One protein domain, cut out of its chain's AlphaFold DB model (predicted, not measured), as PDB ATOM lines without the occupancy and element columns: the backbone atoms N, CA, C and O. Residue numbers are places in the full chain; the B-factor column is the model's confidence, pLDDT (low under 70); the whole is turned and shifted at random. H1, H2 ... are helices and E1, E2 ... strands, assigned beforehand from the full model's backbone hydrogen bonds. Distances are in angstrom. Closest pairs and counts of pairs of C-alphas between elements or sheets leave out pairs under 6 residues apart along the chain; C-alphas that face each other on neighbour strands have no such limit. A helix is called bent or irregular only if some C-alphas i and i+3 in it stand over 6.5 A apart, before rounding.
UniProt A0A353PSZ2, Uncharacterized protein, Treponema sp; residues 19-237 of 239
ATOM      1  N   ALA A  19     271.977 176.293 306.601       96.12
ATOM      2  CA  ALA A  19     271.123 175.143 306.900       96.12
ATOM      3  C   ALA A  19     270.816 174.326 305.632       96.12
ATOM      4  O   ALA A  19     270.832 173.092 305.656       96.12
ATOM      5  N   GLU A  20     270.597 174.997 304.496       97.12
ATOM      6  CA  GLU A  20     270.432 174.306 303.212       97.12
ATOM      7  C   GLU A  20     271.758 173.682 302.750       97.12
ATOM      8  O   GLU A  20     271.765 172.555 302.254       97.12
ATOM      9  N   MET A  21     272.895 174.349 302.987       97.62
ATOM     10  CA  MET A  21     274.217 173.767 302.721       97.62
ATOM     11  C   MET A  21     274.464 172.483 303.528       97.62
ATOM     12  O   MET A  21     274.929 171.483 302.976       97.62
ATOM     13  N   GLU A  22     274.121 172.459 304.819       97.62
ATOM     14  CA  GLU A  22     274.237 171.255 305.656       97.62
ATOM     15  C   GLU A  22     273.406 170.092 305.102       97.62
ATOM     16  O   GLU A  22     273.883 168.957 305.024       97.62
ATOM     17  N   LYS A  23     272.184 170.369 304.643       97.88
ATOM     18  CA  LYS A  23     271.300 169.368 304.034       97.88
ATOM     19  C   LYS A  23     271.858 168.818 302.716       97.88
ATOM     20  O   LYS A  23     271.798 167.602 302.482       97.88
ATOM     21  N   GLN A  24     272.439 169.675 301.872       97.81
ATOM     22  CA  GLN A  24     273.164 169.231 300.676       97.81
ATOM     23  C   GLN A  24     274.349 168.332 301.058       97.81
ATOM     24  O   GLN A  24     274.469 167.216 300.547       97.81
ATOM     25  N   CYS A  25     275.178 168.764 302.014       97.69
ATOM     26  CA  CYS A  25     276.337 168.004 302.486       97.69
ATOM     27  C   CYS A  25     275.943 166.648 303.084       97.69
ATOM     28  O   CYS A  25     276.593 165.641 302.808       97.69
ATOM     29  N   GLN A  26     274.845 166.578 303.837       97.81
ATOM     30  CA  GLN A  26     274.321 165.326 304.377       97.81
ATOM     31  C   GLN A  26     273.916 164.349 303.263       97.81
ATOM     32  O   GLN A  26     274.216 163.157 303.336       97.81
ATOM     33  N   THR A  27     273.280 164.854 302.205       97.62
ATOM     34  CA  THR A  27     272.856 164.057 301.039       97.62
ATOM     35  C   THR A  27     274.048 163.573 300.200       97.62
ATOM     36  O   THR A  27     274.023 162.499 299.582       97.62
ATOM     37  N   LEU A  28     275.120 164.364 300.173       97.19
ATOM     38  CA  LEU A  28     276.337 164.110 299.408       97.19
ATOM     39  C   LEU A  28     277.481 163.528 300.256       97.19
ATOM     40  O   LEU A  28     278.601 163.412 299.762       97.19
ATOM     41  N   ALA A  29     277.209 163.130 301.501       96.75
ATOM     42  CA  ALA A  29     278.222 162.708 302.463       96.75
ATOM     43  C   ALA A  29     279.195 161.670 301.881       96.75
ATOM     44  O   ALA A  29     278.784 160.698 301.239       96.75
ATOM     45  N   LYS A  30     280.495 161.868 302.141       96.19
ATOM     46  CA  LYS A  30     281.609 161.016 301.678       96.19
ATOM     47  C   LYS A  30     281.809 160.940 300.155       96.19
ATOM     48  O   LYS A  30     282.630 160.142 299.701       96.19
ATOM     49  N   LYS A  31     281.086 161.729 299.354       96.88
ATOM     50  CA  LYS A  31     281.264 161.776 297.894       96.88
ATOM     51  C   LYS A  31     282.338 162.781 297.494       96.88
ATOM     52  O   LYS A  31     282.663 163.711 298.230       96.88
ATOM     53  N   THR A  32     282.846 162.611 296.280       97.38
ATOM     54  CA  THR A  32     283.545 163.677 295.565       97.38
ATOM     55  C   THR A  32     282.522 164.509 294.802       97.38
ATOM     56  O   THR A  32     281.672 163.939 294.120       97.38
ATOM     57  N   VAL A  33     282.592 165.827 294.937       97.56
ATOM     58  CA  VAL A  33     281.651 166.793 294.367       97.56
ATOM     59  C   VAL A  33     282.397 167.829 293.528       97.56
ATOM     60  O   VAL A  33     283.580 168.095 293.758       97.56
ATOM     61  N   LEU A  34     281.697 168.423 292.566       97.38
ATOM     62  CA  LEU A  34     282.178 169.581 291.821       97.38
ATOM     63  C   LEU A  34     281.718 170.854 292.519       97.38
ATOM     64  O   LEU A  34     280.543 170.985 292.857       97.38
ATOM     65  N   TRP A  35     282.633 171.798 292.682       97.81
ATOM     66  CA  TRP A  35     282.298 173.177 293.007       97.81
ATOM     67  C   TRP A  35     282.585 174.042 291.789       97.81
ATOM     68  O   TRP A  35     283.742 174.176 291.383       97.81
ATOM     69  N   VAL A  36     281.539 174.596 291.181       96.56
ATOM     70  CA  VAL A  36     281.684 175.500 290.037       96.56
ATOM     71  C   VAL A  36     282.255 176.825 290.538       96.56
ATOM     72  O   VAL A  36     281.753 177.398 291.500       96.56
ATOM     73  N   LEU A  37     283.327 177.293 289.903       96.19
ATOM     74  CA  LEU A  37     283.955 178.588 290.157       96.19
ATOM     75  C   LEU A  37     283.746 179.497 288.941       96.19
ATOM     76  O   LEU A  37     284.579 179.485 288.026       96.19
ATOM     77  N   PRO A  38     282.662 180.294 288.922       96.31
ATOM     78  CA  PRO A  38     282.487 181.342 287.929       96.31
ATOM     79  C   PRO A  38     283.622 182.360 288.029       96.31
ATOM     80  O   PRO A  38     283.945 182.841 289.118       96.31
ATOM     81  N   TRP A  39     284.242 182.705 286.902       96.56
ATOM     82  CA  TRP A  39     285.363 183.645 286.899       96.56
ATOM     83  C   TRP A  39     284.967 185.028 287.455       96.56
ATOM     84  O   TRP A  39     285.722 185.613 288.234       96.56
ATOM     85  N   ASN A  40     283.753 185.498 287.171       95.81
ATOM     86  CA  ASN A  40     283.169 186.732 287.710       95.81
ATOM     87  C   ASN A  40     282.745 186.674 289.183       95.81
ATOM     88  O   ASN A  40     282.536 187.724 289.778       95.81
ATOM     89  N   ALA A  41     282.597 185.488 289.774       95.88
ATOM     90  CA  ALA A  41     282.404 185.368 291.217       95.88
ATOM     91  C   ALA A  41     283.743 185.527 291.953       95.88
ATOM     92  O   ALA A  41     283.791 186.018 293.074       95.88
ATOM     93  N   VAL A  42     284.846 185.123 291.315       96.50
ATOM     94  CA  VAL A  42     286.197 185.227 291.885       96.50
ATOM     95  C   VAL A  42     286.828 186.595 291.624       96.50
ATOM     96  O   VAL A  42     287.521 187.112 292.497       96.50
ATOM     97  N   SER A  43     286.629 187.165 290.435       93.81
ATOM     98  CA  SER A  43     287.234 188.439 290.019       93.81
ATOM     99  C   SER A  43     286.224 189.574 290.086       93.81
ATOM    100  O   SER A  43     285.070 189.392 289.708       93.81
ATOM    101  N   LEU A  44     286.670 190.750 290.522       90.06
ATOM    102  CA  LEU A  44     285.846 191.956 290.569       90.06
ATOM    103  C   LEU A  44     285.854 192.673 289.203       90.06
ATOM    104  O   LEU A  44     285.963 192.056 288.142       90.06
ATOM    105  N   ASN A  45     285.684 193.995 289.223       84.19
ATOM    106  CA  ASN A  45     285.473 194.820 288.036       84.19
ATOM    107  C   ASN A  45     286.759 195.187 287.286       84.19
ATOM    108  O   ASN A  45     286.669 195.883 286.282       84.19
ATOM    109  N   GLU A  46     287.925 194.739 287.749       84.75
ATOM    110  CA  GLU A  46     289.226 195.018 287.135       84.75
ATOM    111  C   GLU A  46     290.099 193.754 287.128       84.75
ATOM    112  O   GLU A  46     289.924 192.858 287.965       84.75
ATOM    113  N   ALA A  47     291.054 193.691 286.198       80.94
ATOM    114  CA  ALA A  47     292.106 192.677 286.200       80.94
ATOM    115  C   ALA A  47     292.855 192.674 287.549       80.94
ATOM    116  O   ALA A  47     292.989 193.710 288.197       80.94
ATOM    117  N   ASP A  48     293.287 191.497 288.003       84.75
ATOM    118  CA  ASP A  48     293.992 191.294 289.283       84.75
ATOM    119  C   ASP A  48     293.266 191.759 290.564       84.75
ATOM    120  O   ASP A  48     293.855 191.797 291.651       84.75
ATOM    121  N   THR A  49     291.964 192.048 290.482       91.31
ATOM    122  CA  THR A  49     291.119 192.335 291.648       91.31
ATOM    123  C   THR A  49     290.174 191.170 291.927       91.31
ATOM    124  O   THR A  49     289.513 190.656 291.026       91.31
ATOM    125  N   TYR A  50     290.099 190.736 293.190       96.38
ATOM    126  CA  TYR A  50     289.390 189.510 293.575       96.38
ATOM    127  C   TYR A  50     288.359 189.746 294.678       96.38
ATOM    128  O   TYR A  50     288.579 190.548 295.590       96.38
ATOM    129  N   ASP A  51     287.255 189.003 294.628       96.88
ATOM    130  CA  ASP A  51     286.197 189.062 295.631       96.88
ATOM    131  C   ASP A  51     286.571 188.222 296.865       96.88
ATOM    132  O   ASP A  51     286.298 187.022 296.988       96.88
ATOM    133  N   GLU A  52     287.238 188.872 297.817       96.94
ATOM    134  CA  GLU A  52     287.619 188.252 299.088       96.94
ATOM    135  C   GLU A  52     286.418 187.870 299.964       96.94
ATOM    136  O   GLU A  52     286.543 186.966 300.798       96.94
ATOM    137  N   ALA A  53     285.269 188.537 299.803       96.50
ATOM    138  CA  ALA A  53     284.063 188.229 300.563       96.50
ATOM    139  C   ALA A  53     283.431 186.931 300.048       96.50
ATOM    140  O   ALA A  53     283.148 186.036 300.849       96.50
ATOM    141  N   TYR A  54     283.322 186.784 298.726       97.12
ATOM    142  CA  TYR A  54     282.932 185.532 298.084       97.12
ATOM    143  C   TYR A  54     283.854 184.383 298.510       97.12
ATOM    144  O   TYR A  54     283.391 183.370 299.031       97.12
ATOM    145  N   LEU A  55     285.177 184.547 298.409       97.88
ATOM    146  CA  LEU A  55     286.117 183.484 298.787       97.88
ATOM    147  C   LEU A  55     286.080 183.149 300.287       97.88
ATOM    148  O   LEU A  55     286.353 182.009 300.673       97.88
ATOM    149  N   ALA A  56     285.750 184.110 301.155       97.38
ATOM    150  CA  ALA A  56     285.520 183.844 302.573       97.38
ATOM    151  C   ALA A  56     284.239 183.028 302.808       97.38
ATOM    152  O   ALA A  56     284.253 182.122 303.640       97.38
ATOM    153  N   HIS A  57     283.173 183.304 302.057       96.88
ATOM    154  CA  HIS A  57     281.936 182.521 302.068       96.88
ATOM    155  C   HIS A  57     282.165 181.083 301.583       96.88
ATOM    156  O   HIS A  57     281.867 180.140 302.318       96.88
ATOM    157  N   VAL A  58     282.814 180.900 300.427       97.88
ATOM    158  CA  VAL A  58     283.169 179.570 299.888       97.88
ATOM    159  C   VAL A  58     284.006 178.775 300.890       97.88
ATOM    160  O   VAL A  58     283.765 177.592 301.124       97.88
ATOM    161  N   LYS A  59     284.962 179.434 301.552       97.50
ATOM    162  CA  LYS A  59     285.773 178.810 302.601       97.50
ATOM    163  C   LYS A  59     284.916 178.249 303.743       97.50
ATOM    164  O   LYS A  59     285.204 177.152 304.226       97.50
ATOM    165  N   THR A  60     283.895 178.989 304.178       97.25
ATOM    166  CA  THR A  60     282.953 178.552 305.221       97.25
ATOM    167  C   THR A  60     282.137 177.354 304.752       97.25
ATOM    168  O   THR A  60     282.072 176.356 305.469       97.25
ATOM    169  N   ILE A  61     281.600 177.400 303.529       97.75
ATOM    170  CA  ILE A  61     280.893 176.265 302.919       97.75
ATOM    171  C   ILE A  61     281.778 175.016 302.910       97.75
ATOM    172  O   ILE A  61     281.350 173.938 303.319       97.75
ATOM    173  N   PHE A  62     283.038 175.149 302.505       98.00
ATOM    174  CA  PHE A  62     283.949 174.008 302.441       98.00
ATOM    175  C   PHE A  62     284.289 173.452 303.819       98.00
ATOM    176  O   PHE A  62     284.474 172.243 303.941       98.00
ATOM    177  N   SER A  63     284.328 174.289 304.860       97.62
ATOM    178  CA  SER A  63     284.471 173.826 306.244       97.62
ATOM    179  C   SER A  63     283.248 173.038 306.721       97.62
ATOM    180  O   SER A  63     283.414 172.045 307.424       97.62
ATOM    181  N   ILE A  64     282.033 173.416 306.304       97.69
ATOM    182  CA  ILE A  64     280.825 172.613 306.556       97.69
ATOM    183  C   ILE A  64     280.951 171.267 305.831       97.69
ATOM    184  O   ILE A  64     280.849 170.215 306.460       97.69
ATOM    185  N   ALA A  65     281.261 171.285 304.532       97.94
ATOM    186  CA  ALA A  65     281.400 170.083 303.706       97.94
ATOM    187  C   ALA A  65     282.476 169.105 304.221       97.94
ATOM    188  O   ALA A  65     282.325 167.885 304.107       97.94
ATOM    189  N   GLU A  66     283.548 169.622 304.824       97.31
ATOM    190  CA  GLU A  66     284.605 168.834 305.465       97.31
ATOM    191  C   GLU A  66     284.060 167.988 306.627       97.31
ATOM    192  O   GLU A  66     284.402 166.808 306.737       97.31
ATOM    193  N   GLY A  67     283.119 168.525 307.413       97.62
ATOM    194  CA  GLY A  67     282.423 167.798 308.483       97.62
ATOM    195  C   GLY A  67     281.649 166.563 308.000       97.62
ATOM    196  O   GLY A  67     281.464 165.608 308.754       97.62
ATOM    197  N   TYR A  68     281.272 166.532 306.720       98.19
ATOM    198  CA  TYR A  68     280.583 165.411 306.070       98.19
ATOM    199  C   TYR A  68     281.518 164.554 305.198       98.19
ATOM    200  O   TYR A  68     281.061 163.675 304.458       98.19
ATOM    201  N   SER A  69     282.835 164.776 305.299       97.69
ATOM    202  CA  SER A  69     283.871 164.066 304.538       97.69
ATOM    203  C   SER A  69     283.696 164.158 303.016       97.69
ATOM    204  O   SER A  69     284.080 163.232 302.298       97.69
ATOM    205  N   LEU A  70     283.091 165.238 302.511       98.19
ATOM    206  CA  LEU A  70     283.058 165.489 301.071       98.19
ATOM    207  C   LEU A  70     284.477 165.764 300.579       98.19
ATOM    208  O   LEU A  70     285.302 166.286 301.320       98.19
ATOM    209  N   LYS A  71     284.734 165.441 299.317       98.06
ATOM    210  CA  LYS A  71     285.938 165.818 298.569       98.06
ATOM    211  C   LYS A  71     285.533 166.770 297.458       98.06
ATOM    212  O   LYS A  71     284.545 166.504 296.785       98.06
ATOM    213  N   ILE A  72     286.267 167.847 297.247       98.06
ATOM    214  CA  ILE A  72     285.858 168.938 296.363       98.06
ATOM    215  C   ILE A  72     286.852 169.069 295.217       98.06
ATOM    216  O   ILE A  72     288.062 169.166 295.432       98.06
ATOM    217  N   LEU A  73     286.323 169.101 293.997       97.75
ATOM    218  CA  LEU A  73     287.052 169.494 292.800       97.75
ATOM    219  C   LEU A  73     286.542 170.855 292.328       97.75
ATOM    220  O   LEU A  73     285.364 171.022 292.009       97.75
ATOM    221  N   LEU A  74     287.445 171.824 292.275       97.81
ATOM    222  CA  LEU A  74     287.167 173.164 291.781       97.81
ATOM    223  C   LEU A  74     287.022 173.126 290.258       97.81
ATOM    224  O   LEU A  74     287.898 172.618 289.563       97.81
ATOM    225  N   THR A  75     285.925 173.654 289.732       96.69
ATOM    226  CA  THR A  75     285.599 173.602 288.303       96.69
ATOM    227  C   THR A  75     285.545 175.022 287.747       96.69
ATOM    228  O   THR A  75     284.528 175.687 287.939       96.69
ATOM    229  N   PRO A  76     286.612 175.521 287.092       96.62
ATOM    230  CA  PRO A  76     286.611 176.854 286.500       96.62
ATOM    231  C   PRO A  76     285.527 176.957 285.433       96.62
ATOM    232  O   PRO A  76     285.394 176.063 284.592       96.62
ATOM    233  N   GLU A  77     284.778 178.053 285.444       94.31
ATOM    234  CA  GLU A  77     283.704 178.286 284.489       94.31
ATOM    235  C   GLU A  77     283.927 179.590 283.720       94.31
ATOM    236  O   GLU A  77     284.070 180.663 284.308       94.31
ATOM    237  N   LEU A  78     283.942 179.480 282.389       92.25
ATOM    238  CA  LEU A  78     284.162 180.588 281.447       92.25
ATOM    239  C   LEU A  78     282.986 180.706 280.471       92.25
ATOM    240  O   LEU A  78     283.181 181.018 279.300       92.25
ATOM    241  N   THR A  79     281.762 180.401 280.913       91.06
ATOM    242  CA  THR A  79     280.579 180.719 280.101       91.06
ATOM    243  C   THR A  79     280.449 182.232 279.986       91.06
ATOM    244  O   THR A  79     280.971 182.959 280.829       91.06
ATOM    245  N   LEU A  80     279.696 182.721 278.999       88.38
ATOM    246  CA  LEU A  80     279.446 184.157 278.846       88.38
ATOM    247  C   LEU A  80     278.954 184.833 280.141       88.38
ATOM    248  O   LEU A  80     279.331 185.966 280.419       88.38
ATOM    249  N   PHE A  81     278.138 184.139 280.940       89.69
ATOM    250  CA  PHE A  81     277.591 184.655 282.202       89.69
ATOM    251  C   PHE A  81     278.559 184.544 283.381       89.69
ATOM    252  O   PHE A  81     278.308 185.135 284.429       89.69
ATOM    253  N   SER A  82     279.650 183.806 283.205       93.62
ATOM    254  CA  SER A  82     280.711 183.629 284.190       93.62
ATOM    255  C   SER A  82     281.905 184.545 283.904       93.62
ATOM    256  O   SER A  82     282.837 184.570 284.701       93.62
ATOM    257  N   LEU A  83     281.910 185.304 282.798       94.12
ATOM    258  CA  LEU A  83     282.989 186.241 282.469       94.12
ATOM    259  C   LEU A  83     282.902 187.518 283.322       94.12
ATOM    260  O   LEU A  83     281.814 188.088 283.454       94.12
ATOM    261  N   PRO A  84     284.027 188.004 283.881       95.00
ATOM    262  CA  PRO A  84     284.072 189.294 284.560       95.00
ATOM    263  C   PRO A  84     283.616 190.449 283.661       95.00
ATOM    264  O   PRO A  84     283.800 190.430 282.440       95.00
ATOM    265  N   SER A  85     283.065 191.501 284.269       92.19
ATOM    266  CA  SER A  85     282.561 192.674 283.542       92.19
ATOM    267  C   SER A  85     283.648 193.363 282.704       92.19
ATOM    268  O   SER A  85     283.363 193.815 281.595       92.19
ATOM    269  N   TRP A  86     284.895 193.386 283.181       93.00
ATOM    270  CA  TRP A  86     286.030 193.944 282.443       93.00
ATOM    271  C   TRP A  86     286.391 193.129 281.196       93.00
ATOM    272  O   TRP A  86     286.763 193.719 280.188       93.00
ATOM    273  N   VAL A  87     286.199 191.803 281.199       94.19
ATOM    274  CA  VAL A  87     286.379 190.986 279.984       94.19
ATOM    275  C   VAL A  87     285.373 191.436 278.933       94.19
ATOM    276  O   VAL A  87     285.731 191.666 277.784       94.19
ATOM    277  N   MET A  88     284.119 191.655 279.327       88.94
ATOM    278  CA  MET A  88     283.079 192.144 278.417       88.94
ATOM    279  C   MET A  88     283.393 193.545 277.878       88.94
ATOM    280  O   MET A  88     283.121 193.835 276.712       88.94
ATOM    281  N   GLN A  89     283.974 194.417 278.705       88.94
ATOM    282  CA  GLN A  89     284.450 195.732 278.272       88.94
ATOM    283  C   GLN A  89     285.597 195.607 277.269       88.94
ATOM    284  O   GLN A  89     285.547 196.271 276.237       88.94
ATOM    285  N   GLU A  90     286.556 194.709 277.501       89.56
ATOM    286  CA  GLU A  90     287.647 194.437 276.562       89.56
ATOM    287  C   GLU A  90     287.135 193.881 275.231       89.56
ATOM    288  O   GLU A  90     287.517 194.376 274.173       89.56
ATOM    289  N   LEU A  91     286.198 192.927 275.246       87.00
ATOM    290  CA  LEU A  91     285.586 192.412 274.017       87.00
ATOM    291  C   LEU A  91     284.884 193.525 273.224       87.00
ATOM    292  O   LEU A  91     285.010 193.598 272.001       87.00
ATOM    293  N   ASN A  92     284.169 194.418 273.914       83.50
ATOM    294  CA  ASN A  92     283.528 195.571 273.285       83.50
ATOM    295  C   ASN A  92     284.553 196.590 272.770       83.50
ATOM    296  O   ASN A  92     284.381 197.105 271.668       83.50
ATOM    297  N   ARG A  93     285.631 196.854 273.520       84.94
ATOM    298  CA  ARG A  93     286.739 197.724 273.104       84.94
ATOM    299  C   ARG A  93     287.354 197.215 271.808       84.94
ATOM    300  O   ARG A  93     287.499 197.993 270.872       84.94
ATOM    301  N   VAL A  94     287.672 195.923 271.741       80.00
ATOM    302  CA  VAL A  94     288.223 195.298 270.534       80.00
ATOM    303  C   VAL A  94     287.227 195.407 269.379       80.00
ATOM    304  O   VAL A  94     287.602 195.836 268.294       80.00
ATOM    305  N   LYS A  95     285.941 195.118 269.611       72.88
ATOM    306  CA  LYS A  95     284.893 195.226 268.580       72.88
ATOM    307  C   LYS A  95     284.699 196.655 268.044       72.88
ATOM    308  O   LYS A  95     284.337 196.810 266.882       72.88
ATOM    309  N   LEU A  96     284.871 197.683 268.882       68.44
ATOM    310  CA  LEU A  96     284.629 199.091 268.530       68.44
ATOM    311  C   LEU A  96     285.858 199.792 267.942       68.44
ATOM    312  O   LEU A  96     285.725 200.539 266.976       68.44
ATOM    313  N   ASN A  97     287.036 199.590 268.535       61.56
ATOM    314  CA  ASN A  97     288.256 200.304 268.146       61.56
ATOM    315  C   ASN A  97     288.896 199.712 266.895       61.56
ATOM    316  O   ASN A  97     289.551 200.421 266.132       61.56
ATOM    317  N   GLU A  98     288.655 198.431 266.646       59.72
ATOM    318  CA  GLU A  98     289.046 197.791 265.409       59.72
ATOM    319  C   GLU A  98     287.889 197.902 264.411       59.72
ATOM    320  O   GLU A  98     287.222 196.921 264.098       59.72
ATOM    321  N   GLU A  99     287.640 199.111 263.884       46.31
ATOM    322  CA  GLU A  99     286.619 199.371 262.841       46.31
ATOM    323  C   GLU A  99     286.737 198.430 261.623       46.31
ATOM    324  O   GLU A  99     285.805 198.298 260.825       46.31
ATOM    325  N   SER A 100     287.903 197.800 261.453       44.34
ATOM    326  CA  SER A 100     288.161 196.784 260.447       44.34
ATOM    327  C   SER A 100     287.679 195.390 260.811       44.34
ATOM    328  O   SER A 100     287.344 194.655 259.892       44.34
ATOM    329  N   ILE A 101     287.569 195.031 262.095       48.44
ATOM    330  CA  ILE A 101     287.087 193.718 262.531       48.44
ATOM    331  C   ILE A 101     285.582 193.607 262.255       48.44
ATOM    332  O   ILE A 101     284.715 193.734 263.120       48.44
ATOM    333  N   ARG A 102     285.244 193.306 261.000       48.53
ATOM    334  CA  ARG A 102     283.972 192.673 260.674       48.53
ATOM    335  C   ARG A 102     284.097 191.218 261.072       48.53
ATOM    336  O   ARG A 102     284.615 190.395 260.322       48.53
ATOM    337  N   PHE A 103     283.635 190.923 262.280       49.03
ATOM    338  CA  PHE A 103     283.377 189.555 262.686       49.03
ATOM    339  C   PHE A 103     282.239 189.041 261.794       49.03
ATOM    340  O   PHE A 103     281.064 189.263 262.091       49.03
ATOM    341  N   GLU A 104     282.575 188.402 260.668       47.44
ATOM    342  CA  GLU A 104     281.626 187.587 259.907       47.44
ATOM    343  C   GLU A 104     281.331 186.337 260.741       47.44
ATOM    344  O   GLU A 104     281.758 185.223 260.448       47.44
ATOM    345  N   CYS A 105     280.620 186.548 261.852       47.34
ATOM    346  CA  CYS A 105     279.985 185.467 262.573       47.34
ATOM    347  C   CYS A 105     278.976 184.862 261.596       47.34
ATOM    348  O   CYS A 105     278.101 185.597 261.125       47.34
ATOM    349  N   PRO A 106     278.984 183.545 261.350       44.88
ATOM    350  CA  PRO A 106     277.908 182.892 260.597       44.88
ATOM    351  C   PRO A 106     276.521 183.214 261.183       44.88
ATOM    352  O   PRO A 106     275.503 183.203 260.486       44.88
ATOM    353  N   TYR A 107     276.501 183.549 262.474       44.62
ATOM    354  CA  TYR A 107     275.329 183.878 263.264       44.62
ATOM    355  C   TYR A 107     274.748 185.274 263.019       44.62
ATOM    356  O   TYR A 107     273.622 185.498 263.432       44.62
ATOM    357  N   GLN A 108     275.395 186.180 262.271       41.75
ATOM    358  CA  GLN A 108     274.712 187.418 261.839       41.75
ATOM    359  C   GLN A 108     273.549 187.146 260.863       41.75
ATOM    360  O   GLN A 108     272.704 188.013 260.655       41.75
ATOM    361  N   SER A 109     273.482 185.946 260.268       40.97
ATOM    362  CA  SER A 109     272.426 185.557 259.319       40.97
ATOM    363  C   SER A 109     271.200 184.892 259.958       40.97
ATOM    364  O   SER A 109     270.217 184.614 259.270       40.97
ATOM    365  N   ARG A 110     271.229 184.623 261.267       40.50
ATOM    366  CA  ARG A 110     270.098 184.068 262.021       40.50
ATOM    367  C   ARG A 110     269.846 184.986 263.204       40.50
ATOM    368  O   ARG A 110     270.786 185.535 263.746       40.50
ATOM    369  N   ASN A 111     268.596 185.164 263.604       43.81
ATOM    370  CA  ASN A 111     268.184 186.013 264.730       43.81
ATOM    371  C   ASN A 111     268.679 185.498 266.112       43.81
ATOM    372  O   ASN A 111     267.933 185.538 267.087       43.81
ATOM    373  N   GLU A 112     269.895 184.958 266.201       47.47
ATOM    374  CA  GLU A 112     270.554 184.539 267.431       47.47
ATOM    375  C   GLU A 112     271.289 185.739 268.036       47.47
ATOM    376  O   GLU A 112     272.021 186.472 267.375       47.47
ATOM    377  N   THR A 113     270.982 185.969 269.307       57.25
ATOM    378  CA  THR A 113     271.255 187.168 270.095       57.25
ATOM    379  C   THR A 113     272.734 187.567 270.097       57.25
ATOM    380  O   THR A 113     273.616 186.709 270.125       57.25
ATOM    381  N   ASP A 114     273.016 188.876 270.164       68.00
ATOM    382  CA  ASP A 114     274.368 189.471 270.250       68.00
ATOM    383  C   ASP A 114     275.318 188.751 271.231       68.00
ATOM    384  O   ASP A 114     276.533 188.717 271.037       68.00
ATOM    385  N   GLN A 115     274.750 188.131 272.267       74.06
ATOM    386  CA  GLN A 115     275.420 187.310 273.272       74.06
ATOM    387  C   GLN A 115     276.142 186.080 272.698       74.06
ATOM    388  O   GLN A 115     277.293 185.838 273.055       74.06
ATOM    389  N   ALA A 116     275.513 185.312 271.802       74.50
ATOM    390  CA  ALA A 116     276.131 184.115 271.225       74.50
ATOM    391  C   ALA A 116     277.347 184.485 270.362       74.50
ATOM    392  O   ALA A 116     278.407 183.873 270.480       74.50
ATOM    393  N   CYS A 117     277.223 185.555 269.571       75.38
ATOM    394  CA  CYS A 117     278.336 186.101 268.797       75.38
ATOM    395  C   CYS A 117     279.483 186.570 269.699       75.38
ATOM    396  O   CYS A 117     280.646 186.304 269.405       75.38
ATOM    397  N   LEU A 118     279.162 187.246 270.805       80.25
ATOM    398  CA  LEU A 118     280.160 187.732 271.754       80.25
ATOM    399  C   LEU A 118     280.898 186.588 272.457       80.25
ATOM    400  O   LEU A 118     282.109 186.663 272.638       80.25
ATOM    401  N   PHE A 119     280.192 185.509 272.800       86.56
ATOM    402  CA  PHE A 119     280.809 184.328 273.396       86.56
ATOM    403  C   PHE A 119     281.730 183.593 272.415       86.56
ATOM    404  O   PHE A 119     282.854 183.248 272.768       86.56
ATOM    405  N   THR A 120     281.298 183.418 271.163       85.69
ATOM    406  CA  THR A 120     282.157 182.883 270.098       85.69
ATOM    407  C   THR A 120     283.398 183.751 269.895       85.69
ATOM    408  O   THR A 120     284.499 183.221 269.759       85.69
ATOM    409  N   PHE A 121     283.244 185.079 269.924       84.75
ATOM    410  CA  PHE A 121     284.370 186.000 269.806       84.75
ATOM    411  C   PHE A 121     285.349 185.864 270.972       84.75
ATOM    412  O   PHE A 121     286.551 185.748 270.747       84.75
ATOM    413  N   PHE A 122     284.837 185.790 272.202       91.88
ATOM    414  CA  PHE A 122     285.648 185.509 273.382       91.88
ATOM    415  C   PHE A 122     286.444 184.212 273.229       91.88
ATOM    416  O   PHE A 122     287.658 184.241 273.389       91.88
ATOM    417  N   LEU A 123     285.802 183.093 272.869       92.81
ATOM    418  CA  LEU A 123     286.500 181.812 272.699       92.81
ATOM    419  C   LEU A 123     287.582 181.885 271.614       92.81
ATOM    420  O   LEU A 123     288.643 181.280 271.766       92.81
ATOM    421  N   ALA A 124     287.337 182.644 270.544       88.75
ATOM    422  CA  ALA A 124     288.311 182.849 269.481       88.75
ATOM    423  C   ALA A 124     289.536 183.633 269.970       88.75
ATOM    424  O   ALA A 124     290.654 183.185 269.744       88.75
ATOM    425  N   LEU A 125     289.344 184.747 270.686       91.00
ATOM    426  CA  LEU A 125     290.455 185.495 271.290       91.00
ATOM    427  C   LEU A 125     291.183 184.664 272.355       91.00
ATOM    428  O   LEU A 125     292.407 184.671 272.406       91.00
ATOM    429  N   PHE A 126     290.437 183.922 273.177       96.25
ATOM    430  CA  PHE A 126     290.970 183.172 274.310       96.25
ATOM    431  C   PHE A 126     291.781 181.942 273.892       96.25
ATOM    432  O   PHE A 126     292.734 181.608 274.581       96.25
ATOM    433  N   PHE A 127     291.443 181.251 272.798       95.38
ATOM    434  CA  PHE A 127     292.153 180.027 272.377       95.38
ATOM    435  C   PHE A 127     292.950 180.157 271.079       95.38
ATOM    436  O   PHE A 127     293.852 179.352 270.852       95.38
ATOM    437  N   LEU A 128     292.608 181.118 270.223       90.50
ATOM    438  CA  LEU A 128     293.221 181.310 268.907       90.50
ATOM    439  C   LEU A 128     293.650 182.761 268.655       90.50
ATOM    440  O   LEU A 128     293.993 183.089 267.522       90.50
ATOM    441  N   GLY A 129     293.640 183.641 269.660       88.69
ATOM    442  CA  GLY A 129     294.036 185.038 269.504       88.69
ATOM    443  C   GLY A 129     295.431 185.202 268.912       88.69
ATOM    444  O   GLY A 129     295.601 185.996 268.000       88.69
ATOM    445  N   ASN A 130     296.406 184.389 269.315       90.31
ATOM    446  CA  ASN A 130     297.760 184.466 268.757       90.31
ATOM    447  C   ASN A 130     297.851 184.022 267.287       90.31
ATOM    448  O   ASN A 130     298.740 184.471 266.567       90.31
ATOM    449  N   ASP A 131     296.966 183.128 266.840       86.12
ATOM    450  CA  ASP A 131     297.005 182.558 265.489       86.12
ATOM    451  C   ASP A 131     296.121 183.339 264.509       86.12
ATOM    452  O   ASP A 131     296.485 183.529 263.350       86.12
ATOM    453  N   LEU A 132     294.944 183.769 264.968       78.06
ATOM    454  CA  LEU A 132     293.951 184.477 264.163       78.06
ATOM    455  C   LEU A 132     294.066 185.996 264.274       78.06
ATOM    456  O   LEU A 132     293.707 186.683 263.319       78.06
ATOM    457  N   PHE A 133     294.518 186.499 265.425       79.38
ATOM    458  CA  PHE A 133     294.457 187.914 265.802       79.38
ATOM    459  C   PHE A 133     295.745 188.430 266.488       79.38
ATOM    460  O   PHE A 133     295.652 189.103 267.522       79.38
ATOM    461  N   PRO A 134     296.958 188.116 265.980       84.50
ATOM    462  CA  PRO A 134     298.224 188.469 266.639       84.50
ATOM    463  C   PRO A 134     298.439 189.983 266.825       84.50
ATOM    464  O   PRO A 134     299.273 190.418 267.625       84.50
ATOM    465  N   GLU A 135     297.720 190.803 266.065       81.44
ATOM    466  CA  GLU A 135     297.700 192.257 266.174       81.44
ATOM    467  C   GLU A 135     296.859 192.778 267.343       81.44
ATOM    468  O   GLU A 135     297.119 193.888 267.817       81.44
ATOM    469  N   ILE A 136     295.872 192.007 267.817       84.25
ATOM    470  CA  ILE A 136     294.990 192.440 268.899       84.25
ATOM    471  C   ILE A 136     295.741 192.313 270.213       84.25
ATOM    472  O   ILE A 136     296.154 191.233 270.642       84.25
ATOM    473  N   LYS A 137     295.893 193.460 270.871       89.00
ATOM    474  CA  LYS A 137     296.696 193.587 272.078       89.00
ATOM    475  C   LYS A 137     295.934 194.258 273.213       89.00
ATOM    476  O   LYS A 137     295.054 195.098 272.986       89.00
ATOM    477  N   HIS A 138     296.313 193.905 274.435       90.12
ATOM    478  CA  HIS A 138     295.989 194.636 275.654       90.12
ATOM    479  C   HIS A 138     297.288 195.262 276.166       90.12
ATOM    480  O   HIS A 138     298.243 194.551 276.444       90.12
ATOM    481  N   GLU A 139     297.376 196.593 276.163       89.62
ATOM    482  CA  GLU A 139     298.573 197.331 276.615       89.62
ATOM    483  C   GLU A 139     299.917 196.865 275.998       89.62
ATOM    484  O   GLU A 139     300.986 197.026 276.576       89.62
ATOM    485  N   GLY A 140     299.880 196.327 274.773       89.88
ATOM    486  CA  GLY A 140     301.059 195.838 274.044       89.88
ATOM    487  C   GLY A 140     301.332 194.335 274.182       89.88
ATOM    488  O   GLY A 140     302.107 193.799 273.383       89.88
ATOM    489  N   GLU A 141     300.659 193.658 275.110       93.75
ATOM    490  CA  GLU A 141     300.630 192.201 275.266       93.75
ATOM    491  C   GLU A 141     299.598 191.565 274.325       93.75
ATOM    492  O   GLU A 141     298.608 192.205 273.970       93.75
ATOM    493  N   SER A 142     299.809 190.310 273.916       94.31
ATOM    494  CA  SER A 142     298.776 189.534 273.225       94.31
ATOM    495  C   SER A 142     297.482 189.493 274.038       94.31
ATOM    496  O   SER A 142     297.492 189.185 275.227       94.31
ATOM    497  N   ILE A 143     296.345 189.733 273.379       93.06
ATOM    498  CA  ILE A 143     295.039 189.606 274.032       93.06
ATOM    499  C   ILE A 143     294.755 188.177 274.510       93.06
ATOM    500  O   ILE A 143     294.067 187.998 275.513       93.06
ATOM    501  N   GLN A 144     295.273 187.161 273.811       96.12
ATOM    502  CA  GLN A 144     295.093 185.767 274.210       96.12
ATOM    503  C   GLN A 144     295.805 185.501 275.531       96.12
ATOM    504  O   GLN A 144     295.194 184.979 276.463       96.12
ATOM    505  N   ASP A 145     297.086 185.862 275.582       97.12
ATOM    506  CA  ASP A 145     297.945 185.606 276.734       97.12
ATOM    507  C   ASP A 145     297.387 186.352 277.952       97.12
ATOM    508  O   ASP A 145     297.097 185.717 278.966       97.12
ATOM    509  N   PHE A 146     297.036 187.629 277.782       96.94
ATOM    510  CA  PHE A 146     296.422 188.444 278.827       96.94
ATOM    511  C   PHE A 146     295.146 187.807 279.402       96.94
ATOM    512  O   PHE A 146     295.004 187.646 280.616       96.94
ATOM    513  N   LEU A 147     294.198 187.396 278.547       97.12
ATOM    514  CA  LEU A 147     292.944 186.788 279.006       97.12
ATOM    515  C   LEU A 147     293.175 185.443 279.714       97.12
ATOM    516  O   LEU A 147     292.540 185.169 280.739       97.12
ATOM    517  N   GLN A 148     294.063 184.600 279.181       97.88
ATOM    518  CA  GLN A 148     294.386 183.309 279.789       97.88
ATOM    519  C   GLN A 148     295.088 183.482 281.139       97.88
ATOM    520  O   GLN A 148     294.712 182.812 282.105       97.88
ATOM    521  N   GLU A 149     296.061 184.389 281.231       97.06
ATOM    522  CA  GLU A 149     296.785 184.687 282.466       97.06
ATOM    523  C   GLU A 149     295.843 185.196 283.553       97.06
ATOM    524  O   GLU A 149     295.835 184.648 284.655       97.06
ATOM    525  N   GLN A 150     294.966 186.149 283.233       97.31
ATOM    526  CA  GLN A 150     293.991 186.682 284.189       97.31
ATOM    527  C   GLN A 150     293.019 185.605 284.698       97.31
ATOM    528  O   GLN A 150     292.708 185.546 285.894       97.31
ATOM    529  N   CYS A 151     292.582 184.689 283.827       97.31
ATOM    530  CA  CYS A 151     291.782 183.534 284.237       97.31
ATOM    531  C   CYS A 151     292.569 182.621 285.192       97.31
ATOM    532  O   CYS A 151     292.062 182.212 286.241       97.31
ATOM    533  N   ILE A 152     293.816 182.290 284.847       97.31
ATOM    534  CA  ILE A 152     294.676 181.431 285.669       97.31
ATOM    535  C   ILE A 152     294.955 182.093 287.024       97.31
ATOM    536  O   ILE A 152     294.876 181.422 288.055       97.31
ATOM    537  N   PHE A 153     295.235 183.396 287.056       96.50
ATOM    538  CA  PHE A 153     295.503 184.142 288.282       96.50
ATOM    539  C   PHE A 153     294.290 184.187 289.204       96.50
ATOM    540  O   PHE A 153     294.451 183.929 290.398       96.50
ATOM    541  N   ALA A 154     293.081 184.378 288.671       97.25
ATOM    542  CA  ALA A 154     291.854 184.283 289.458       97.25
ATOM    543  C   ALA A 154     291.704 182.903 290.121       97.25
ATOM    544  O   ALA A 154     291.554 182.801 291.342       97.25
ATOM    545  N   MET A 155     291.836 181.819 289.351       97.50
ATOM    546  CA  MET A 155     291.692 180.459 289.892       97.50
ATOM    547  C   MET A 155     292.817 180.093 290.870       97.50
ATOM    548  O   MET A 155     292.583 179.439 291.890       97.50
ATOM    549  N   LYS A 156     294.040 180.565 290.613       96.31
ATOM    550  CA  LYS A 156     295.193 180.435 291.513       96.31
ATOM    551  C   LYS A 156     294.989 181.201 292.810       96.31
ATOM    552  O   LYS A 156     295.334 180.698 293.882       96.31
ATOM    553  N   HIS A 157     294.417 182.397 292.739       96.75
ATOM    554  CA  HIS A 157     294.084 183.188 293.913       96.75
ATOM    555  C   HIS A 157     293.006 182.501 294.756       96.75
ATOM    556  O   HIS A 157     293.203 182.342 295.964       96.75
ATOM    557  N   ALA A 158     291.946 181.982 294.125       97.19
ATOM    558  CA  ALA A 158     290.926 181.179 294.797       97.19
ATOM    559  C   ALA A 158     291.542 179.961 295.508       97.19
ATOM    560  O   ALA A 158     291.384 179.806 296.722       97.19
ATOM    561  N   ALA A 159     292.343 179.150 294.806       96.44
ATOM    562  CA  ALA A 159     293.050 178.005 295.391       96.44
ATOM    563  C   ALA A 159     293.921 178.404 296.597       96.44
ATOM    564  O   ALA A 159     293.866 177.781 297.663       96.44
ATOM    565  N   ARG A 160     294.684 179.498 296.475       95.50
ATOM    566  CA  ARG A 160     295.518 180.030 297.562       95.50
ATOM    567  C   ARG A 160     294.682 180.444 298.770       95.50
ATOM    568  O   ARG A 160     295.122 180.251 299.909       95.50
ATOM    569  N   ARG A 161     293.507 181.031 298.546       96.06
ATOM    570  CA  ARG A 161     292.632 181.540 299.608       96.06
ATOM    571  C   ARG A 161     291.883 180.429 300.343       96.06
ATOM    572  O   ARG A 161     291.644 180.560 301.549       96.06
ATOM    573  N   LEU A 162     291.598 179.340 299.634       95.38
ATOM    574  CA  LEU A 162     290.876 178.157 300.107       95.38
ATOM    575  C   LEU A 162     291.803 177.053 300.653       95.38
ATOM    576  O   LEU A 162     291.335 176.089 301.244       95.38
ATOM    577  N   LYS A 163     293.130 177.225 300.573       90.44
ATOM    578  CA  LYS A 163     294.159 176.236 300.966       90.44
ATOM    579  C   LYS A 163     294.073 175.638 302.379       90.44
ATOM    580  O   LYS A 163     294.828 174.725 302.691       90.44
ATOM    581  N   LYS A 164     293.283 176.231 303.282       91.69
ATOM    582  CA  LYS A 164     293.107 175.725 304.655       91.69
ATOM    583  C   LYS A 164     292.062 174.608 304.734       91.69
ATOM    584  O   LYS A 164     292.068 173.887 305.722       91.69
ATOM    585  N   ASN A 165     291.178 174.498 303.746       95.31
ATOM    586  CA  ASN A 165     290.194 173.428 303.656       95.31
ATOM    587  C   ASN A 165     290.884 172.166 303.132       95.31
ATOM    588  O   ASN A 165     291.438 172.180 302.032       95.31
ATOM    589  N   THR A 166     290.886 171.088 303.919       94.62
ATOM    590  CA  THR A 166     291.641 169.870 303.564       94.62
ATOM    591  C   THR A 166     290.880 168.945 302.615       94.62
ATOM    592  O   THR A 166     291.449 168.011 302.058       94.62
ATOM    593  N   ASN A 167     289.597 169.231 302.388       97.38
ATOM    594  CA  ASN A 167     288.732 168.493 301.481       97.38
ATOM    595  C   ASN A 167     288.861 168.896 300.005       97.38
ATOM    596  O   ASN A 167     288.193 168.292 299.170       97.38
ATOM    597  N   ILE A 168     289.689 169.881 299.652       97.25
ATOM    598  CA  ILE A 168     289.920 170.253 298.250       97.25
ATOM    599  C   ILE A 168     290.953 169.299 297.647       97.25
ATOM    600  O   ILE A 168     292.117 169.310 298.040       97.25
ATOM    601  N   GLU A 169     290.543 168.488 296.671       96.25
ATOM    602  CA  GLU A 169     291.450 167.557 295.988       96.25
ATOM    603  C   GLU A 169     292.204 168.219 294.834       96.25
ATOM    604  O   GLU A 169     293.300 167.784 294.494       96.25
ATOM    605  N   GLY A 170     291.628 169.247 294.210       96.88
ATOM    606  CA  GLY A 170     292.231 169.947 293.081       96.88
ATOM    607  C   GLY A 170     291.187 170.493 292.118       96.88
ATOM    608  O   GLY A 170     290.166 171.019 292.556       96.88
ATOM    609  N   PHE A 171     291.443 170.376 290.815       97.44
ATOM    610  CA  PHE A 171     290.621 170.962 289.757       97.44
ATOM    611  C   PHE A 171     289.983 169.915 288.835       97.44
ATOM    612  O   PHE A 171     290.562 168.861 288.551       97.44
ATOM    613  N   TYR A 172     288.797 170.242 288.327       96.56
ATOM    614  CA  TYR A 172     288.092 169.504 287.287       96.56
ATOM    615  C   TYR A 172     287.875 170.399 286.066       96.56
ATOM    616  O   TYR A 172     287.235 171.445 286.153       96.56
ATOM    617  N   PHE A 173     288.394 169.991 284.912       95.25
ATOM    618  CA  PHE A 173     288.119 170.644 283.638       95.25
ATOM    619  C   PHE A 173     286.855 170.037 283.030       95.25
ATOM    620  O   PHE A 173     286.877 168.921 282.503       95.25
ATOM    621  N   SER A 174     285.748 170.772 283.132       91.56
ATOM    622  CA  SER A 174     284.460 170.356 282.573       91.56
ATOM    623  C   SER A 174     284.486 170.319 281.044       91.56
ATOM    624  O   SER A 174     285.392 170.859 280.402       91.56
ATOM    625  N   LYS A 175     283.429 169.759 280.452       90.12
ATOM    626  CA  LYS A 175     283.152 169.782 279.010       90.12
ATOM    627  C   LYS A 175     283.342 171.155 278.366       90.12
ATOM    628  O   LYS A 175     283.680 171.224 277.194       90.12
ATOM    629  N   MET A 176     283.130 172.246 279.100       87.38
ATOM    630  CA  MET A 176     283.305 173.596 278.564       87.38
ATOM    631  C   MET A 176     284.756 173.881 278.130       87.38
ATOM    632  O   MET A 176     284.991 174.686 277.237       87.38
ATOM    633  N   LEU A 177     285.718 173.189 278.743       91.25
ATOM    634  CA  LEU A 177     287.134 173.186 278.380       91.25
ATOM    635  C   LEU A 177     287.506 171.921 277.585       91.25
ATOM    636  O   LEU A 177     288.630 171.429 277.698       91.25
ATOM    637  N   SER A 178     286.573 171.347 276.819       91.38
ATOM    638  CA  SER A 178     286.864 170.284 275.851       91.38
ATOM    639  C   SER A 178     287.049 170.853 274.452       91.38
ATOM    640  O   SER A 178     286.440 171.859 274.072       91.38
ATOM    641  N   GLU A 179     287.885 170.180 273.670       92.94
ATOM    642  CA  GLU A 179     288.131 170.521 272.279       92.94
ATOM    643  C   GLU A 179     286.847 170.488 271.451       92.94
ATOM    644  O   GLU A 179     286.641 171.378 270.631       92.94
ATOM    645  N   GLU A 180     285.939 169.534 271.690       91.69
ATOM    646  CA  GLU A 180     284.703 169.429 270.914       91.69
ATOM    647  C   GLU A 180     283.739 170.566 271.230       91.69
ATOM    648  O   GLU A 180     283.085 171.084 270.321       91.69
ATOM    649  N   PHE A 181     283.643 170.960 272.506       91.12
ATOM    650  CA  PHE A 181     282.823 172.099 272.898       91.12
ATOM    651  C   PHE A 181     283.346 173.363 272.225       91.12
ATOM    652  O   PHE A 181     282.601 174.006 271.492       91.12
ATOM    653  N   ILE A 182     284.630 173.671 272.394       92.00
ATOM    654  CA  ILE A 182     285.230 174.899 271.869       92.00
ATOM    655  C   ILE A 182     285.170 174.920 270.338       92.00
ATOM    656  O   ILE A 182     284.674 175.890 269.762       92.00
ATOM    657  N   TYR A 183     285.558 173.826 269.672       90.75
ATOM    658  CA  TYR A 183     285.491 173.703 268.214       90.75
ATOM    659  C   TYR A 183     284.074 173.947 267.683       90.75
ATOM    660  O   TYR A 183     283.915 174.597 266.652       90.75
ATOM    661  N   SER A 184     283.030 173.504 268.393       88.88
ATOM    662  CA  SER A 184     281.646 173.707 267.949       88.88
ATOM    663  C   SER A 184     281.235 175.179 267.825       88.88
ATOM    664  O   SER A 184     280.387 175.475 266.983       88.88
ATOM    665  N   TYR A 185     281.859 176.083 268.593       85.81
ATOM    666  CA  TYR A 185     281.608 177.528 268.530       85.81
ATOM    667  C   TYR A 185     282.467 178.236 267.482       85.81
ATOM    668  O   TYR A 185     281.999 179.181 266.850       85.81
ATOM    669  N   ILE A 186     283.718 177.800 267.297       84.12
ATOM    670  CA  ILE A 186     284.714 178.563 266.525       84.12
ATOM    671  C   ILE A 186     285.026 177.991 265.139       84.12
ATOM    672  O   ILE A 186     285.641 178.685 264.338       84.12
ATOM    673  N   LYS A 187     284.589 176.766 264.811       81.25
ATOM    674  CA  LYS A 187     284.869 176.090 263.521       81.25
ATOM    675  C   LYS A 187     284.495 176.901 262.274       81.25
ATOM    676  O   LYS A 187     285.108 176.740 261.221       81.25
ATOM    677  N   ASP A 188     283.486 177.756 262.394       72.38
ATOM    678  CA  ASP A 188     282.941 178.529 261.282       72.38
ATOM    679  C   ASP A 188     283.546 179.949 261.223       72.38
ATOM    680  O   ASP A 188     283.193 180.747 260.353       72.38
ATOM    681  N   ILE A 189     284.484 180.276 262.125       71.38
ATOM    682  CA  ILE A 189     285.275 181.506 262.060       71.38
ATOM    683  C   ILE A 189     286.286 181.334 260.933       71.38
ATOM    684  O   ILE A 189     287.280 180.620 261.034       71.38
ATOM    685  N   HIS A 190     285.983 181.957 259.806       53.16
ATOM    686  CA  HIS A 190     286.702 181.731 258.564       53.16
ATOM    687  C   HIS A 190     287.741 182.808 258.252       53.16
ATOM    688  O   HIS A 190     288.742 182.489 257.625       53.16
ATOM    689  N   SER A 191     287.514 184.057 258.653       51.41
ATOM    690  CA  SER A 191     288.469 185.162 258.521       51.41
ATOM    691  C   SER A 191     287.902 186.412 259.183       51.41
ATOM    692  O   SER A 191     286.685 186.598 259.177       51.41
ATOM    693  N   ILE A 192     288.773 187.305 259.644       50.69
ATOM    694  CA  ILE A 192     288.433 188.701 259.922       50.69
ATOM    695  C   ILE A 192     289.334 189.562 259.035       50.69
ATOM    696  O   ILE A 192     290.543 189.355 258.998       50.69
ATOM    697  N   GLN A 193     288.755 190.480 258.259       44.50
ATOM    698  CA  GLN A 193     289.556 191.438 257.493       44.50
ATOM    699  C   GLN A 193     290.080 192.520 258.436       44.50
ATOM    700  O   GLN A 193     289.312 193.084 259.196       44.50
ATOM    701  N   LEU A 194     291.368 192.845 258.371       45.06
ATOM    702  CA  LEU A 194     291.933 194.020 259.040       45.06
ATOM    703  C   LEU A 194     292.172 195.127 258.007       45.06
ATOM    704  O   LEU A 194     292.184 194.862 256.802       45.06
ATOM    705  N   LYS A 195     292.327 196.375 258.469       39.09
ATOM    706  CA  LYS A 195     292.145 197.647 257.727       39.09
ATOM    707  C   LYS A 195     292.991 197.860 256.449       39.09
ATOM    708  O   LYS A 195     292.870 198.918 255.845       39.09
ATOM    709  N   ASN A 196     293.770 196.879 255.979       43.34
ATOM    710  CA  ASN A 196     294.722 197.023 254.868       43.34
ATOM    711  C   ASN A 196     294.580 196.015 253.705       43.34
ATOM    712  O   ASN A 196     295.495 195.915 252.894       43.34
ATOM    713  N   ASN A 197     293.460 195.294 253.553       44.41
ATOM    714  CA  ASN A 197     293.232 194.339 252.443       44.41
ATOM    715  C   ASN A 197     294.241 193.174 252.325       44.41
ATOM    716  O   ASN A 197     294.109 192.347 251.420       44.41
ATOM    717  N   GLU A 198     295.193 193.038 253.246       44.94
ATOM    718  CA  GLU A 198     295.997 191.828 253.381       44.94
ATOM    719  C   GLU A 198     295.133 190.759 254.051       44.94
ATOM    720  O   GLU A 198     294.988 190.682 255.268       44.94
ATOM    721  N   ARG A 199     294.467 189.960 253.215       44.84
ATOM    722  CA  ARG A 199     293.872 188.691 253.630       44.84
ATOM    723  C   ARG A 199     295.026 187.809 254.107       44.84
ATOM    724  O   ARG A 199     295.788 187.321 253.276       44.84
ATOM    725  N   SER A 200     295.163 187.612 255.416       44.44
ATOM    726  CA  SER A 200     295.962 186.501 255.922       44.44
ATOM    727  C   SER A 200     295.362 185.206 255.370       44.44
ATOM    728  O   SER A 200     294.138 185.083 255.225       44.44
ATOM    729  N   GLU A 201     296.217 184.274 254.947       51.47
ATOM    730  CA  GLU A 201     295.764 182.964 254.488       51.47
ATOM    731  C   GLU A 201     294.808 182.369 255.523       51.47
ATOM    732  O   GLU A 201     295.033 182.446 256.729       51.47
ATOM    733  N   LYS A 202     293.694 181.828 255.027       57.84
ATOM    734  CA  LYS A 202     292.592 181.321 255.834       57.84
ATOM    735  C   LYS A 202     293.123 180.223 256.764       57.84
ATOM    736  O   LYS A 202     293.294 179.094 256.306       57.84
ATOM    737  N   LEU A 203     293.402 180.535 258.033       68.62
ATOM    738  CA  LEU A 203     293.781 179.512 259.008       68.62
ATOM    739  C   LEU A 203     292.677 178.451 259.010       68.62
ATOM    740  O   LEU A 203     291.504 178.747 259.244       68.62
ATOM    741  N   VAL A 204     293.045 177.211 258.698       77.06
ATOM    742  CA  VAL A 204     292.103 176.095 258.748       77.06
ATOM    743  C   VAL A 204     291.974 175.686 260.206       77.06
ATOM    744  O   VAL A 204     292.854 175.029 260.756       77.06
ATOM    745  N   ILE A 205     290.873 176.088 260.835       84.44
ATOM    746  CA  ILE A 205     290.548 175.656 262.190       84.44
ATOM    747  C   ILE A 205     290.183 174.170 262.130       84.44
ATOM    748  O   ILE A 205     289.133 173.808 261.600       84.44
ATOM    749  N   SER A 206     291.056 173.310 262.654       89.00
ATOM    750  CA  SER A 206     290.816 171.868 262.765       89.00
ATOM    751  C   SER A 206     290.571 171.461 264.224       89.00
ATOM    752  O   SER A 206     291.056 172.140 265.137       89.00
ATOM    753  N   PRO A 207     289.858 170.350 264.484       90.81
ATOM    754  CA  PRO A 207     289.712 169.812 265.836       90.81
ATOM    755  C   PRO A 207     291.056 169.572 266.542       90.81
ATOM    756  O   PRO A 207     291.176 169.831 267.735       90.81
ATOM    757  N   GLU A 208     292.085 169.132 265.814       93.31
ATOM    758  CA  GLU A 208     293.429 168.869 266.346       93.31
ATOM    759  C   GLU A 208     294.144 170.151 266.783       93.31
ATOM    760  O   GLU A 208     294.814 170.164 267.822       93.31
ATOM    761  N   LEU A 209     293.976 171.242 266.025       92.25
ATOM    762  CA  LEU A 209     294.481 172.555 266.418       92.25
ATOM    763  C   LEU A 209     293.825 173.001 267.728       92.25
ATOM    764  O   LEU A 209     294.528 173.365 268.668       92.25
ATOM    765  N   ILE A 210     292.494 172.913 267.819       93.81
ATOM    766  CA  ILE A 210     291.767 173.299 269.038       93.81
ATOM    767  C   ILE A 210     292.183 172.435 270.218       93.81
ATOM    768  O   ILE A 210     292.453 172.964 271.292       93.81
ATOM    769  N   LYS A 211     292.305 171.123 270.013       95.06
ATOM    770  CA  LYS A 211     292.792 170.209 271.041       95.06
ATOM    771  C   LYS A 211     294.156 170.637 271.574       95.06
ATOM    772  O   LYS A 211     294.327 170.706 272.785       95.06
ATOM    773  N   THR A 212     295.088 170.980 270.687       96.12
ATOM    774  CA  THR A 212     296.422 171.457 271.079       96.12
ATOM    775  C   THR A 212     296.326 172.718 271.940       96.12
ATOM    776  O   THR A 212     296.861 172.743 273.041       96.12
ATOM    777  N   LYS A 213     295.557 173.727 271.508       96.38
ATOM    778  CA  LYS A 213     295.399 174.996 272.247       96.38
ATOM    779  C   LYS A 213     294.737 174.814 273.614       96.38
ATOM    780  O   LYS A 213     295.118 175.459 274.588       96.38
ATOM    781  N   VAL A 214     293.754 173.921 273.700       96.19
ATOM    782  CA  VAL A 214     293.074 173.579 274.954       96.19
ATOM    783  C   VAL A 214     294.006 172.832 275.907       96.19
ATOM    784  O   VAL A 214     294.016 173.123 277.105       96.19
ATOM    785  N   ASP A 215     294.788 171.882 275.397       96.25
ATOM    786  CA  ASP A 215     295.756 171.128 276.194       96.25
ATOM    787  C   ASP A 215     296.894 172.028 276.696       96.25
ATOM    788  O   ASP A 215     297.263 171.932 277.868       96.25
ATOM    789  N   ASP A 216     297.381 172.951 275.862       97.56
ATOM    790  CA  ASP A 216     298.381 173.953 276.243       97.56
ATOM    791  C   ASP A 216     297.855 174.855 277.367       97.56
ATOM    792  O   ASP A 216     298.518 175.013 278.395       97.56
ATOM    793  N   PHE A 217     296.624 175.368 277.242       97.75
ATOM    794  CA  PHE A 217     295.985 176.147 278.307       97.75
ATOM    795  C   PHE A 217     295.874 175.344 279.613       97.75
ATOM    796  O   PHE A 217     296.272 175.827 280.676       97.75
ATOM    797  N   LYS A 218     295.389 174.094 279.557       97.06
ATOM    798  CA  LYS A 218     295.288 173.212 280.738       97.06
ATOM    799  C   LYS A 218     296.652 172.937 281.367       97.06
ATOM    800  O   LYS A 218     296.756 172.865 282.595       97.06
ATOM    801  N   LEU A 219     297.695 172.773 280.554       96.81
ATOM    802  CA  LEU A 219     299.060 172.552 281.017       96.81
ATOM    803  C   LEU A 219     299.619 173.800 281.710       96.81
ATOM    804  O   LEU A 219     300.137 173.686 282.822       96.81
ATOM    805  N   CYS A 220     299.466 174.982 281.108       97.06
ATOM    806  CA  CYS A 220     299.837 176.263 281.715       97.06
ATOM    807  C   CYS A 220     299.099 176.485 283.039       97.06
ATOM    808  O   CYS A 220     299.733 176.739 284.066       97.06
ATOM    809  N   PHE A 221     297.780 176.273 283.047       97.38
ATOM    810  CA  PHE A 221     296.944 176.335 284.244       97.38
ATOM    811  C   PHE A 221     297.484 175.420 285.348       97.38
ATOM    812  O   PHE A 221     297.748 175.859 286.468       97.38
ATOM    813  N   LYS A 222     297.707 174.139 285.035       96.56
ATOM    814  CA  LYS A 222     298.236 173.153 285.984       96.56
ATOM    815  C   LYS A 222     299.593 173.578 286.545       96.56
ATOM    816  O   LYS A 222     299.798 173.520 287.759       96.56
ATOM    817  N   ASN A 223     300.506 174.011 285.680       95.88
ATOM    818  CA  ASN A 223     301.854 174.414 286.069       95.88
ATOM    819  C   ASN A 223     301.836 175.620 287.016       95.88
ATOM    820  O   ASN A 223     302.595 175.645 287.986       95.88
ATOM    821  N   GLU A 224     300.951 176.592 286.791       95.19
ATOM    822  CA  GLU A 224     300.819 177.758 287.668       95.19
ATOM    823  C   GLU A 224     300.262 177.425 289.056       95.19
ATOM    824  O   GLU A 224     300.686 178.016 290.056       95.19
ATOM    825  N   ILE A 225     299.352 176.453 289.137       93.88
ATOM    826  CA  ILE A 225     298.744 176.015 290.398       93.88
ATOM    827  C   ILE A 225     299.704 175.131 291.211       93.88
ATOM    828  O   ILE A 225     299.921 175.380 292.401       93.88
ATOM    829  N   ILE A 226     300.336 174.134 290.578       91.62
ATOM    830  CA  ILE A 226     301.204 173.150 291.256       91.62
ATOM    831  C   ILE A 226     302.402 173.807 291.945       91.62
ATOM    832  O   ILE A 226     302.813 173.343 293.006       91.62
ATOM    833  N   LYS A 227     302.905 174.941 291.434       85.88
ATOM    834  CA  LYS A 227     303.981 175.731 292.073       85.88
ATOM    835  C   LYS A 227     303.737 176.025 293.563       85.88
ATOM    836  O   LYS A 227     304.693 176.299 294.289       85.88
ATOM    837  N   LYS A 228     302.479 176.031 294.020       83.50
ATOM    838  CA  LYS A 228     302.094 176.252 295.427       83.50
ATOM    839  C   LYS A 228     301.175 175.166 296.005       83.50
ATOM    840  O   LYS A 228     300.898 175.215 297.201       83.50
ATOM    841  N   HIS A 229     300.714 174.225 295.181       87.94
ATOM    842  CA  HIS A 229     299.704 173.214 295.509       87.94
ATOM    843  C   HIS A 229     300.025 171.881 294.808       87.94
ATOM    844  O   HIS A 229     299.281 171.413 293.952       87.94
ATOM    845  N   ASP A 230     301.162 171.281 295.144       85.75
ATOM    846  CA  ASP A 230     301.677 170.045 294.532       85.75
ATOM    847  C   ASP A 230     300.786 168.805 294.717       85.75
ATOM    848  O   ASP A 230     300.802 167.900 293.889       85.75
ATOM    849  N   HIS A 231     299.975 168.787 295.772       88.56
ATOM    850  CA  HIS A 231     298.994 167.741 296.059       88.56
ATOM    851  C   HIS A 231     297.720 167.817 295.203       88.56
ATOM    852  O   HIS A 231     296.923 166.879 295.242       88.56
ATOM    853  N   PHE A 232     297.490 168.906 294.458       95.25
ATOM    854  CA  PHE A 232     296.265 169.051 293.675       95.25
ATOM    855  C   PHE A 232     296.237 168.095 292.481       95.25
ATOM    856  O   PHE A 232     297.158 168.050 291.662       95.25
ATOM    857  N   VAL A 233     295.127 167.370 292.345       94.94
ATOM    858  CA  VAL A 233     294.829 166.558 291.163       94.94
ATOM    859  C   VAL A 233     294.111 167.390 290.104       94.94
ATOM    860  O   VAL A 233     293.368 168.316 290.418       94.94
ATOM    861  N   PHE A 234     294.312 167.042 288.835       95.62
ATOM    862  CA  PHE A 234     293.659 167.687 287.695       95.62
ATOM    863  C   PHE A 234     292.941 166.604 286.899       95.62
ATOM    864  O   PHE A 234     293.587 165.681 286.402       95.62
ATOM    865  N   LYS A 235     291.614 166.694 286.836       94.44
ATOM    866  CA  LYS A 235     290.732 165.712 286.188       94.44
ATOM    867  C   LYS A 235     289.975 166.364 285.029       94.44
ATOM    868  O   LYS A 235     289.845 167.586 284.995       94.44
ATOM    869  N   SER A 236     289.465 165.570 284.093       87.31
ATOM    870  CA  SER A 236     288.627 166.041 282.981       87.31
ATOM    871  C   SER A 236     287.559 165.006 282.633       87.31
ATOM    872  O   SER A 236     287.722 163.837 282.960       87.31
ATOM    873  N   ASP A 237     286.500 165.402 281.917       73.31
ATOM    874  CA  ASP A 237     285.447 164.476 281.439       73.31
ATOM    875  C   ASP A 237     285.988 163.294 280.601       73.31
ATOM    876  O   ASP A 237     285.302 162.292 280.401       73.31
TER     877      ASP A 237
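What this domain is: This is residues 19 to 237 of the 239 residues of an uncharacterized protein of Treponema sp (UniProt A0A353PSZ2). A strongly twisted sheet of four parallel strands, in the order E1 E2 E3 E4, has H3, H7 and H9 over one face, making two layers, one of helices and one the sheet itself. Past the sheet, toward one end of the long axis, H6 stands about perpendicular to H7 and H9 near their first residues, with H4, H5 and H8 round it and the loose stretch 187 to 206 beyond; H1 is toward the opposite end. The printed part has 219 residues, with nine named helices and four named strands in the order H1 E1 H2 H3 E2 H4 H5 H6 H7 E3 H8 H9 E4; its class is mixed. It is compact, with a radius of gyration of the C-alphas of 19.0 A, yet elongated, spanning 63 by 38 by 32 A.

How they stand to each other: Begin at E1, residues 32 to 38, parallel to E2, residues 71 to 77, with N 35 and O 73 within hydrogen-bond range at 2.9 A. E3, residues 168 to 173, is parallel to E2, with N 172 and O 74 at 2.8 A, and E4, residues 233 to 236, is parallel to E3, with N 171 and O 233 at 2.8 A. Strand-helix-strand units, parallel neighbour strands with helices between, join each strand to the next; those from E1 to E2 and from E3 to E4 cross over right-handed. H7, residues 143 to 162, lies over E2 at a height over the sheet of 10.8 A. H3, residues 52 to 67, touches H7 at Lys 59 and Leu 162, the closest C-alphas, 5.7 A apart. H9, residues 207 to 226, touches H7 at a steep tilt of 40 degrees, the same way, closest at C-alphas 152 and 221, 5.8 A. H2, residues 39 to 42, only grazes the sheet. H6, residues 114 to 132, touches H7 at 78 degrees, closest at C-alphas 126 and 144, 4.9 A; it is irregular, C-alphas 127 and 130 being 8.0 A apart. H8, residues 179 to 186, touches H6, closest at C-alphas 120 and 185, 5.6 A. H4, residues 85 to 97, only just touches H6, with 3 pairs of C-alphas within 8 A, the closest 91 and 122 at 6.9 A. H5, residues 106 to 109, is close but not clearly touching H6. H1, residues 19 to 27, touches H3, closest at C-alphas 25 and 65, 5.6 A. Every O i to N i+4 pair is within hydrogen-bond range in H1, H4, H7 and H9, against 11 of 12 in H3, 13 of 15 in H6 and 3 of 4 in H8; H2 and H5 are too short for one.

Where its parts are: Find C-alpha 19 at (271.123, 175.143, 306.900), where H1 begins. H7 runs 28.8 A from C-alpha 143 at (295.039, 189.606, 274.032), H9 28.1 A, H3 23.1 A and E1 19.3 A; E4 ends at C-alpha 236, (288.627, 166.041, 282.981).

The domain as a whole: The C-alphas of Gly 67 and Asn 197, the two farthest apart, are 62.9 A apart. The printed part has no cut, and the link from H8 to H9 is long, with 20 residues. Look for pLDDT under 70 at residues 96 to 114 and 190 to 203.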